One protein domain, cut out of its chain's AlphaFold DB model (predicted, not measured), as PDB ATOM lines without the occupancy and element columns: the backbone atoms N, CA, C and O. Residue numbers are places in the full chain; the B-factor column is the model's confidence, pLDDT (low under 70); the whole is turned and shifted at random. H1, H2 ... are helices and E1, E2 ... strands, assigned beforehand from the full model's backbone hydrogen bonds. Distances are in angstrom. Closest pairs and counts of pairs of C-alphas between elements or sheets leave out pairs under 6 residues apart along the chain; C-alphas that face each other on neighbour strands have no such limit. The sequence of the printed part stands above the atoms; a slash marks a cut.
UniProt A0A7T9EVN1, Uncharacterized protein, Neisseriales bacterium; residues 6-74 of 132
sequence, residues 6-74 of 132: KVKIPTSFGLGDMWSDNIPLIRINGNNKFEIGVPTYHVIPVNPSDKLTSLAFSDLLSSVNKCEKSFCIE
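This is residues 6 to 74 of the 132 residues of an uncharacterized protein of Neisseriales bacterium (UniProt A0A7T9EVN1). With little regular structure, this is a loose set of loops beside one helix, H1, with a small hairpin, E1 and E2, and a tail, residues 65 to 74, that sticks out. Residues 6 to 25 form a long opening stretch with no named element. The 69 printed residues run E1, E2, E3, H1, class mixed, with only 25 in named elements; E1 and E2 make an antiparallel sheet. The whole is loose, radius of gyration of the C-alphas 14.4 A, spanning 35 by 32 by 27 A.

Find E1 at residues 26 to 28, E2 at 34 to 36 and E3 at 43 to 45. From C-alpha 51 at (86.435, 125.680, 87.041), H1, residues 51 to 66, runs 22.5 A to C-alpha 66 at (70.912, 141.336, 82.742).

Residues 6 to 7 pair antiparallel with 43 to 44 of E3. In the E1 and E2 hairpin, look for N 27 and O 35, 2.8 A apart. E3 and H1 come closest at the C-alphas of Pro 45 and Thr 53, 6.5 A. H1 is apart from E1 and E2. In H1 every O i to N i+4 pair is within hydrogen-bond range.

The farthest C-alphas, Ser 49 and Glu 74, are 45.0 A apart. The printed part has no cut and no long link; Tyr 41 has pLDDT under 70.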
ATOM      1  N   LYS A   6      75.563 122.773  96.249       93.69
ATOM      2  CA  LYS A   6      74.837 122.696  97.519       93.69
ATOM      3  C   LYS A   6      74.335 124.073  97.906       93.69
ATOM      4  O   LYS A   6      74.970 125.082  97.598       93.69
ATOM      5  N   VAL A   7      73.212 124.098  98.607       91.69
ATOM      6  CA  VAL A   7      72.576 125.318  99.097       91.69
ATOM      7  C   VAL A   7      72.536 125.279 100.610       91.69
ATOM      8  O   VAL A   7      72.190 124.253 101.196       91.69
ATOM      9  N   LYS A   8      72.875 126.395 101.254       90.00
ATOM     10  CA  LYS A   8      72.748 126.502 102.707       90.00
ATOM     11  C   LYS A   8      71.272 126.568 103.090       90.00
ATOM     12  O   LYS A   8      70.524 127.390 102.558       90.00
ATOM     13  N   ILE A   9      70.852 125.728 104.030       86.50
ATOM     14  CA  ILE A   9      69.491 125.780 104.568       86.50
ATOM     15  C   ILE A   9      69.361 127.063 105.405       86.50
ATOM     16  O   ILE A   9      70.241 127.343 106.223       86.50
ATOM     17  N   PRO A  10      68.308 127.884 105.208       85.62
ATOM     18  CA  PRO A  10      68.161 129.140 105.935       85.62
ATOM     19  C   PRO A  10      68.165 128.958 107.456       85.62
ATOM     20  O   PRO A  10      67.459 128.109 107.994       85.62
ATOM     21  N   THR A  11      68.887 129.826 108.165       85.31
ATOM     22  CA  THR A  11      68.986 129.799 109.637       85.31
ATOM     23  C   THR A  11      67.643 129.989 110.337       85.31
ATOM     24  O   THR A  11      67.470 129.521 111.459       85.31
ATOM     25  N   SER A  12      66.665 130.610 109.669       84.19
ATOM     26  CA  SER A  12      65.292 130.768 110.167       84.19
ATOM     27  C   SER A  12      64.581 129.444 110.448       84.19
ATOM     28  O   SER A  12      63.573 129.439 111.143       84.19
ATOM     29  N   PHE A  13      65.086 128.334 109.910       82.19
ATOM     30  CA  PHE A  13      64.590 126.994 110.208       82.19
ATOM     31  C   PHE A  13      65.127 126.417 111.529       82.19
ATOM     32  O   PHE A  13      64.688 125.351 111.938       82.19
ATOM     33  N   GLY A  14      66.073 127.088 112.199       81.88
ATOM     34  CA  GLY A  14      66.595 126.662 113.502       81.88
ATOM     35  C   GLY A  14      67.490 125.417 113.468       81.88
ATOM     36  O   GLY A  14      67.776 124.854 114.516       81.88
ATOM     37  N   LEU A  15      67.950 124.988 112.288       79.19
ATOM     38  CA  LEU A  15      68.722 123.748 112.108       79.19
ATOM     39  C   LEU A  15      70.249 123.932 112.180       79.19
ATOM     40  O   LEU A  15      70.996 122.984 111.962       79.19
ATOM     41  N   GLY A  16      70.732 125.146 112.450       82.25
ATOM     42  CA  GLY A  16      72.163 125.461 112.416       82.25
ATOM     43  C   GLY A  16      72.747 125.509 110.996       82.25
ATOM     44  O   GLY A  16      72.057 125.860 110.037       82.25
ATOM     45  N   ASP A  17      74.036 125.186 110.865       84.38
ATOM     46  CA  ASP A  17      74.785 125.234 109.602       84.38
ATOM     47  C   ASP A  17      74.607 123.951 108.778       84.38
ATOM     48  O   ASP A  17      75.530 123.157 108.599       84.38
ATOM     49  N   MET A  18      73.401 123.756 108.244       87.31
ATOM     50  CA  MET A  18      73.112 122.640 107.343       87.31
ATOM     51  C   MET A  18      73.144 123.047 105.872       87.31
ATOM     52  O   MET A  18      72.780 124.161 105.485       87.31
ATOM     53  N   TRP A  19      73.543 122.092 105.039       90.44
ATOM     54  CA  TRP A  19      73.569 122.206 103.587       90.44
ATOM     55  C   TRP A  19      72.626 121.180 102.975       90.44
ATOM     56  O   TRP A  19      72.439 120.097 103.525       90.44
ATOM     57  N   SER A  20      72.048 121.516 101.828       90.12
ATOM     58  CA  SER A  20      71.256 120.583 101.037       90.12
ATOM     59  C   SER A  20      72.109 119.435 100.494       90.12
ATOM     60  O   SER A  20      73.340 119.526 100.393       90.12
ATOM     61  N   ASP A  21      71.422 118.409 100.000       90.69
ATOM     62  CA  ASP A  21      71.992 117.480  99.031       90.69
ATOM     63  C   ASP A  21      72.498 118.205  97.779       90.69
ATOM     64  O   ASP A  21      72.229 119.388  97.536       90.69
ATOM     65  N   ASN A  22      73.225 117.458  96.955       94.31
ATOM     66  CA  ASN A  22      73.700 117.926  95.666       94.31
ATOM     67  C   ASN A  22      72.518 118.216  94.724       94.31
ATOM     68  O   ASN A  22      71.721 117.326  94.410       94.31
ATOM     69  N   ILE A  23      72.444 119.441  94.207       92.69
ATOM     70  CA  ILE A  23      71.386 119.905  93.307       92.69
ATOM     71  C   ILE A  23      71.956 120.564  92.041       92.69
ATOM     72  O   ILE A  23      73.120 120.979  92.021       92.69
ATOM     73  N   PRO A  24      71.177 120.629  90.946       93.94
ATOM     74  CA  PRO A  24      71.570 121.366  89.752       93.94
ATOM     75  C   PRO A  24      71.179 122.854  89.859       93.94
ATOM     76  O   PRO A  24      70.212 123.195  90.538       93.94
ATOM     77  N   LEU A  25      71.875 123.742  89.133       92.00
ATOM     78  CA  LEU A  25      71.486 125.164  89.037       92.00
ATOM     79  C   LEU A  25      70.154 125.368  88.316       92.00
ATOM     80  O   LEU A  25      69.363 126.231  88.683       92.00
ATOM     81  N   ILE A  26      69.941 124.582  87.264       92.19
ATOM     82  CA  ILE A  26      68.754 124.594  86.420       92.19
ATOM     83  C   ILE A  26      68.233 123.162  86.376       92.19
ATOM     84  O   ILE A  26      69.014 122.212  86.301       92.19
ATOM     85  N   ARG A  27      66.916 122.998  86.428       92.81
ATOM     86  CA  ARG A  27      66.227 121.722  86.220       92.81
ATOM     87  C   ARG A  27      65.200 121.861  85.096       92.81
ATOM     88  O   ARG A  27      64.921 122.961  84.633       92.81
ATOM     89  N   ILE A  28      64.670 120.738  84.631       92.31
ATOM     90  CA  ILE A  28      63.643 120.664  83.594       92.31
ATOM     91  C   ILE A  28      62.488 119.905  84.228       92.31
ATOM     92  O   ILE A  28      62.700 118.823  84.777       92.31
ATOM     93  N   ASN A  29      61.297 120.491  84.201       89.12
ATOM     94  CA  ASN A  29      60.106 119.846  84.741       89.12
ATOM     95  C   ASN A  29      59.479 118.858  83.749       89.12
ATOM     96  O   ASN A  29      59.913 118.743  82.604       89.12
ATOM     97  N   GLY A  30      58.407 118.178  84.170       87.19
ATOM     98  CA  GLY A  30      57.687 117.205  83.336       87.19
ATOM     99  C   GLY A  30      57.093 117.772  82.036       87.19
ATOM    100  O   GLY A  30      56.721 117.004  81.160       87.19
ATOM    101  N   ASN A  31      57.046 119.100  81.881       91.94
ATOM    102  CA  ASN A  31      56.582 119.787  80.674       91.94
ATOM    103  C   ASN A  31      57.739 120.292  79.792       91.94
ATOM    104  O   ASN A  31      57.533 121.194  78.979       91.94
ATOM    105  N   ASN A  32      58.961 119.785  79.982       92.19
ATOM    106  CA  ASN A  32      60.171 120.221  79.277       92.19
ATOM    107  C   ASN A  32      60.491 121.723  79.419       92.19
ATOM    108  O   ASN A  32      61.126 122.318  78.548       92.19
ATOM    109  N   LYS A  33      60.069 122.357  80.520       93.00
ATOM    110  CA  LYS A  33      60.382 123.764  80.810       93.00
ATOM    111  C   LYS A  33      61.525 123.863  81.807       93.00
ATOM    112  O   LYS A  33      61.551 123.130  82.793       93.00
ATOM    113  N   PHE A  34      62.431 124.808  81.562       92.25
ATOM    114  CA  PHE A  34      63.516 125.131  82.484       92.25
ATOM    115  C   PHE A  34      62.994 125.809  83.755       92.25
ATOM    116  O   PHE A  34      62.137 126.696  83.699       92.25
ATOM    117  N   GLU A  35      63.570 125.402  84.878       93.31
ATOM    118  CA  GLU A  35      63.312 125.914  86.218       93.31
ATOM    119  C   GLU A  35      64.630 126.196  86.937       93.31
ATOM    120  O   GLU A  35      65.621 125.490  86.742       93.31
ATOM    121  N   ILE A  36      64.640 127.212  87.793       91.38
ATOM    122  CA  ILE A  36      65.799 127.584  88.600       91.38
ATOM    123  C   ILE A  36      65.817 126.699  89.851       91.38
ATOM    124  O   ILE A  36      64.837 126.612  90.588       91.38
ATOM    125  N   GLY A  37      66.933 126.007  90.072       85.06
ATOM    126  CA  GLY A  37      67.099 125.026  91.145       85.06
ATOM    127  C   GLY A  37      67.748 125.570  92.416       85.06
ATOM    128  O   GLY A  37      67.758 124.869  93.423       85.06
ATOM    129  N   VAL A  38      68.285 126.791  92.390       84.38
ATOM    130  CA  VAL A  38      69.044 127.372  93.505       84.38
ATOM    131  C   VAL A  38      68.502 128.744  93.920       84.38
ATOM    132  O   VAL A  38      68.185 129.555  93.051       84.38
ATOM    133  N   PRO A  39      68.442 129.067  95.224       78.56
ATOM    134  CA  PRO A  39      68.403 130.454  95.668       78.56
ATOM    135  C   PRO A  39      69.801 131.064  95.493       78.56
ATOM    136  O   PRO A  39      70.792 130.398  95.751       78.56
ATOM    137  N   THR A  40      69.925 132.323  95.078       70.38
ATOM    138  CA  THR A  40      71.246 132.944  94.826       70.38
ATOM    139  C   THR A  40      72.043 133.244  96.097       70.38
ATOM    140  O   THR A  40      73.253 133.456  96.039       70.38
ATOM    141  N   TYR A  41      71.384 133.243  97.256       68.31
ATOM    142  CA  TYR A  41      71.985 133.528  98.552       68.31
ATOM    143  C   TYR A  41      72.459 132.213  99.193       68.31
ATOM    144  O   TYR A  41      71.655 131.473  99.750       68.31
ATOM    145  N   HIS A  42      73.767 131.941  99.101       84.62
ATOM    146  CA  HIS A  42      74.481 130.769  99.646       84.62
ATOM    147  C   HIS A  42      74.396 129.468  98.836       84.62
ATOM    148  O   HIS A  42      73.947 128.428  99.325       84.62
ATOM    149  N   VAL A  43      74.932 129.525  97.617       90.12
ATOM    150  CA  VAL A  43      75.226 128.361  96.773       90.12
ATOM    151  C   VAL A  43      76.730 128.136  96.752       90.12
ATOM    152  O   VAL A  43      77.484 129.088  96.557       90.12
ATOM    153  N   ILE A  44      77.164 126.888  96.909       91.75
ATOM    154  CA  ILE A  44      78.566 126.503  96.721       91.75
ATOM    155  C   ILE A  44      78.682 125.360  95.712       91.75
ATOM    156  O   ILE A  44      77.805 124.491  95.676       91.75
ATOM    157  N   PRO A  45      79.751 125.323  94.900       92.38
ATOM    158  CA  PRO A  45      80.076 124.138  94.123       92.38
ATOM    159  C   PRO A  45      80.466 122.986  95.060       92.38
ATOM    160  O   PRO A  45      81.153 123.184  96.059       92.38
ATOM    161  N   VAL A  46      80.059 121.765  94.718       93.00
ATOM    162  CA  VAL A  46      80.447 120.535  95.433       93.00
ATOM    163  C   VAL A  46      81.957 120.310  95.333       93.00
ATOM    164  O   VAL A  46      82.581 119.891  96.303       93.00
ATOM    165  N   ASN A  47      82.540 120.613  94.170       90.94
ATOM    166  CA  ASN A  47      83.980 120.614  93.946       90.94
ATOM    167  C   ASN A  47      84.439 122.033  93.562       90.94
ATOM    168  O   ASN A  47      84.319 122.407  92.396       90.94
ATOM    169  N   PRO A  48      84.976 122.823  94.509       86.94
ATOM    170  CA  PRO A  48      85.463 124.176  94.232       86.94
ATOM    171  C   PRO A  48      86.614 124.241  93.219       86.94
ATOM    172  O   PRO A  48      86.815 125.274  92.588       86.94
ATOM    173  N   SER A  49      87.358 123.146  93.032       90.44
ATOM    174  CA  SER A  49      88.446 123.071  92.051       90.44
ATOM    175  C   SER A  49      87.943 122.887  90.614       90.44
ATOM    176  O   SER A  49      88.714 123.051  89.667       90.44
ATOM    177  N   ASP A  50      86.660 122.555  90.428       91.38
ATOM    178  CA  ASP A  50      86.041 122.489  89.109       91.38
ATOM    179  C   ASP A  50      85.718 123.900  88.594       91.38
ATOM    180  O   ASP A  50      84.727 124.545  88.967       91.38
ATOM    181  N   LYS A  51      86.577 124.375  87.690       91.25
ATOM    182  CA  LYS A  51      86.435 125.680  87.041       91.25
ATOM    183  C   LYS A  51      85.151 125.786  86.222       91.25
ATOM    184  O   LYS A  51      84.563 126.862  86.207       91.25
ATOM    185  N   LEU A  52      84.698 124.711  85.570       91.12
ATOM    186  CA  LEU A  52      83.489 124.748  84.740       91.12
ATOM    187  C   LEU A  52      82.243 124.953  85.598       91.12
ATOM    188  O   LEU A  52      81.415 125.807  85.288       91.12
ATOM    189  N   THR A  53      82.141 124.220  86.708       90.31
ATOM    190  CA  THR A  53      81.064 124.414  87.688       90.31
ATOM    191  C   THR A  53      81.114 125.836  88.264       90.31
ATOM    192  O   THR A  53      80.103 126.527  88.328       90.31
ATOM    193  N   SER A  54      82.296 126.342  88.609       85.94
ATOM    194  CA  SER A  54      82.414 127.703  89.152       85.94
ATOM    195  C   SER A  54      81.995 128.787  88.143       85.94
ATOM    196  O   SER A  54      81.270 129.719  88.499       85.94
ATOM    197  N   LEU A  55      82.395 128.643  86.874       91.12
ATOM    198  CA  LEU A  55      82.012 129.552  85.789       91.12
ATOM    199  C   LEU A  55      80.506 129.514  85.515       91.12
ATOM    200  O   LEU A  55      79.886 130.568  85.429       91.12
ATOM    201  N   ALA A  56      79.892 128.329  85.479       92.12
ATOM    202  CA  ALA A  56      78.465 128.189  85.192       92.12
ATOM    203  C   ALA A  56      77.570 128.932  86.203       92.12
ATOM    204  O   ALA A  56      76.546 129.503  85.823       92.12
ATOM    205  N   PHE A  57      77.947 128.962  87.486       89.62
ATOM    206  CA  PHE A  57      77.214 129.755  88.476       89.62
ATOM    207  C   PHE A  57      77.389 131.262  88.260       89.62
ATOM    208  O   PHE A  57      76.415 132.010  88.345       89.62
ATOM    209  N   SER A  58      78.603 131.707  87.929       89.69
ATOM    210  CA  SER A  58      78.868 133.109  87.589       89.69
ATOM    211  C   SER A  58      78.080 133.554  86.350       89.69
ATOM    212  O   SER A  58      77.448 134.610  86.370       89.69
ATOM    213  N   ASP A  59      78.026 132.714  85.315       92.44
ATOM    214  CA  ASP A  59      77.268 132.969  84.088       92.44
ATOM    215  C   ASP A  59      75.760 133.035  84.348       92.44
ATOM    216  O   ASP A  59      75.067 133.898  83.795       92.44
ATOM    217  N   LEU A  60      75.246 132.171  85.233       90.75
ATOM    218  CA  LEU A  60      73.860 132.246  85.685       90.75
ATOM    219  C   LEU A  60      73.582 133.593  86.359       90.75
ATOM    220  O   LEU A  60      72.633 134.269  85.971       90.75
ATOM    221  N   LEU A  61      74.405 134.009  87.327       89.69
ATOM    222  CA  LEU A  61      74.229 135.289  88.025       89.69
ATOM    223  C   LEU A  61      74.317 136.482  87.066       89.69
ATOM    224  O   LEU A  61      73.478 137.379  87.117       89.69
ATOM    225  N   SER A  62      75.281 136.467  86.146       92.62
ATOM    226  CA  SER A  62      75.414 137.482  85.097       92.62
ATOM    227  C   SER A  62      74.150 137.568  84.235       92.62
ATOM    228  O   SER A  62      73.653 138.658  83.950       92.62
ATOM    229  N   SER A  63      73.581 136.421  83.864       91.62
ATOM    230  CA  SER A  63      72.344 136.351  83.079       91.62
ATOM    231  C   SER A  63      71.124 136.838  83.865       91.62
ATOM    232  O   SER A  63      70.273 137.525  83.307       91.62
ATOM    233  N   VAL A  64      71.051 136.525  85.161       90.44
ATOM    234  CA  VAL A  64      69.995 137.013  86.060       90.44
ATOM    235  C   VAL A  64      70.039 138.536  86.158       90.44
ATOM    236  O   VAL A  64      69.013 139.174  85.942       90.44
ATOM    237  N   ASN A  65      71.219 139.117  86.381       90.88
ATOM    238  CA  ASN A  65      71.391 140.567  86.507       90.88
ATOM    239  C   ASN A  65      71.013 141.313  85.216       90.88
ATOM    240  O   ASN A  65      70.409 142.378  85.264       90.88
ATOM    241  N   LYS A  66      71.308 140.744  84.038       94.62
ATOM    242  CA  LYS A  66      70.912 141.336  82.742       94.62
ATOM    243  C   LYS A  66      69.398 141.381  82.526       94.62
ATOM    244  O   LYS A  66      68.919 142.192  81.738       94.62
ATOM    245  N   CYS A  67      68.659 140.497  83.189       92.56
ATOM    246  CA  CYS A  67      67.208 140.370  83.073       92.56
ATOM    247  C   CYS A  67      66.470 140.939  84.293       92.56
ATOM    248  O   CYS A  67      65.258 140.740  84.421       92.56
ATOM    249  N   GLU A  68      67.191 141.601  85.197       93.12
ATOM    250  CA  GLU A  68      66.643 142.128  86.435       93.12
ATOM    251  C   GLU A  68      65.566 143.182  86.157       93.12
ATOM    252  O   GLU A  68      65.683 144.027  85.268       93.12
ATOM    253  N   LYS A  69      64.489 143.119  86.941       92.94
ATOM    254  CA  LYS A  69      63.432 144.126  86.950       92.94
ATOM    255  C   LYS A  69      63.128 144.509  88.385       92.94
ATOM    256  O   LYS A  69      62.834 143.642  89.208       92.94
ATOM    257  N   SER A  70      63.138 145.806  88.657       94.19
ATOM    258  CA  SER A  70      62.754 146.357  89.954       94.19
ATOM    259  C   SER A  70      61.287 146.765  89.939       94.19
ATOM    260  O   SER A  70      60.772 147.273  88.943       94.19
ATOM    261  N   PHE A  71      60.607 146.545  91.060       92.94
ATOM    262  CA  PHE A  71      59.206 146.905  91.223       92.94
ATOM    263  C   PHE A  71      58.960 147.399  92.651       92.94
ATOM    264  O   PHE A  71      59.275 146.702  93.620       92.94
ATOM    265  N   CYS A  72      58.404 148.604  92.785       92.44
ATOM    266  CA  CYS A  72      58.006 149.148  94.079       92.44
ATOM    267  C   CYS A  72      56.623 148.601  94.446       92.44
ATOM    268  O   CYS A  72      55.661 148.799  93.712       92.44
ATOM    269  N   ILE A  73      56.525 147.893  95.571       92.94
ATOM    270  CA  ILE A  73      55.244 147.375  96.063       92.94
ATOM    271  C   ILE A  73      54.633 148.435  96.974       92.94
ATOM    272  O   ILE A  73      55.153 148.684  98.066       92.94
ATOM    273  N   GLU A  74      53.523 149.003  96.525       93.81
ATOM    274  CA  GLU A  74      52.746 150.008  97.245       93.81
ATOM    275  C   GLU A  74      51.562 149.379  97.993       93.81
ATOM    276  O   GLU A  74      51.262 148.188  97.848       93.81
TER     277      GLU A  74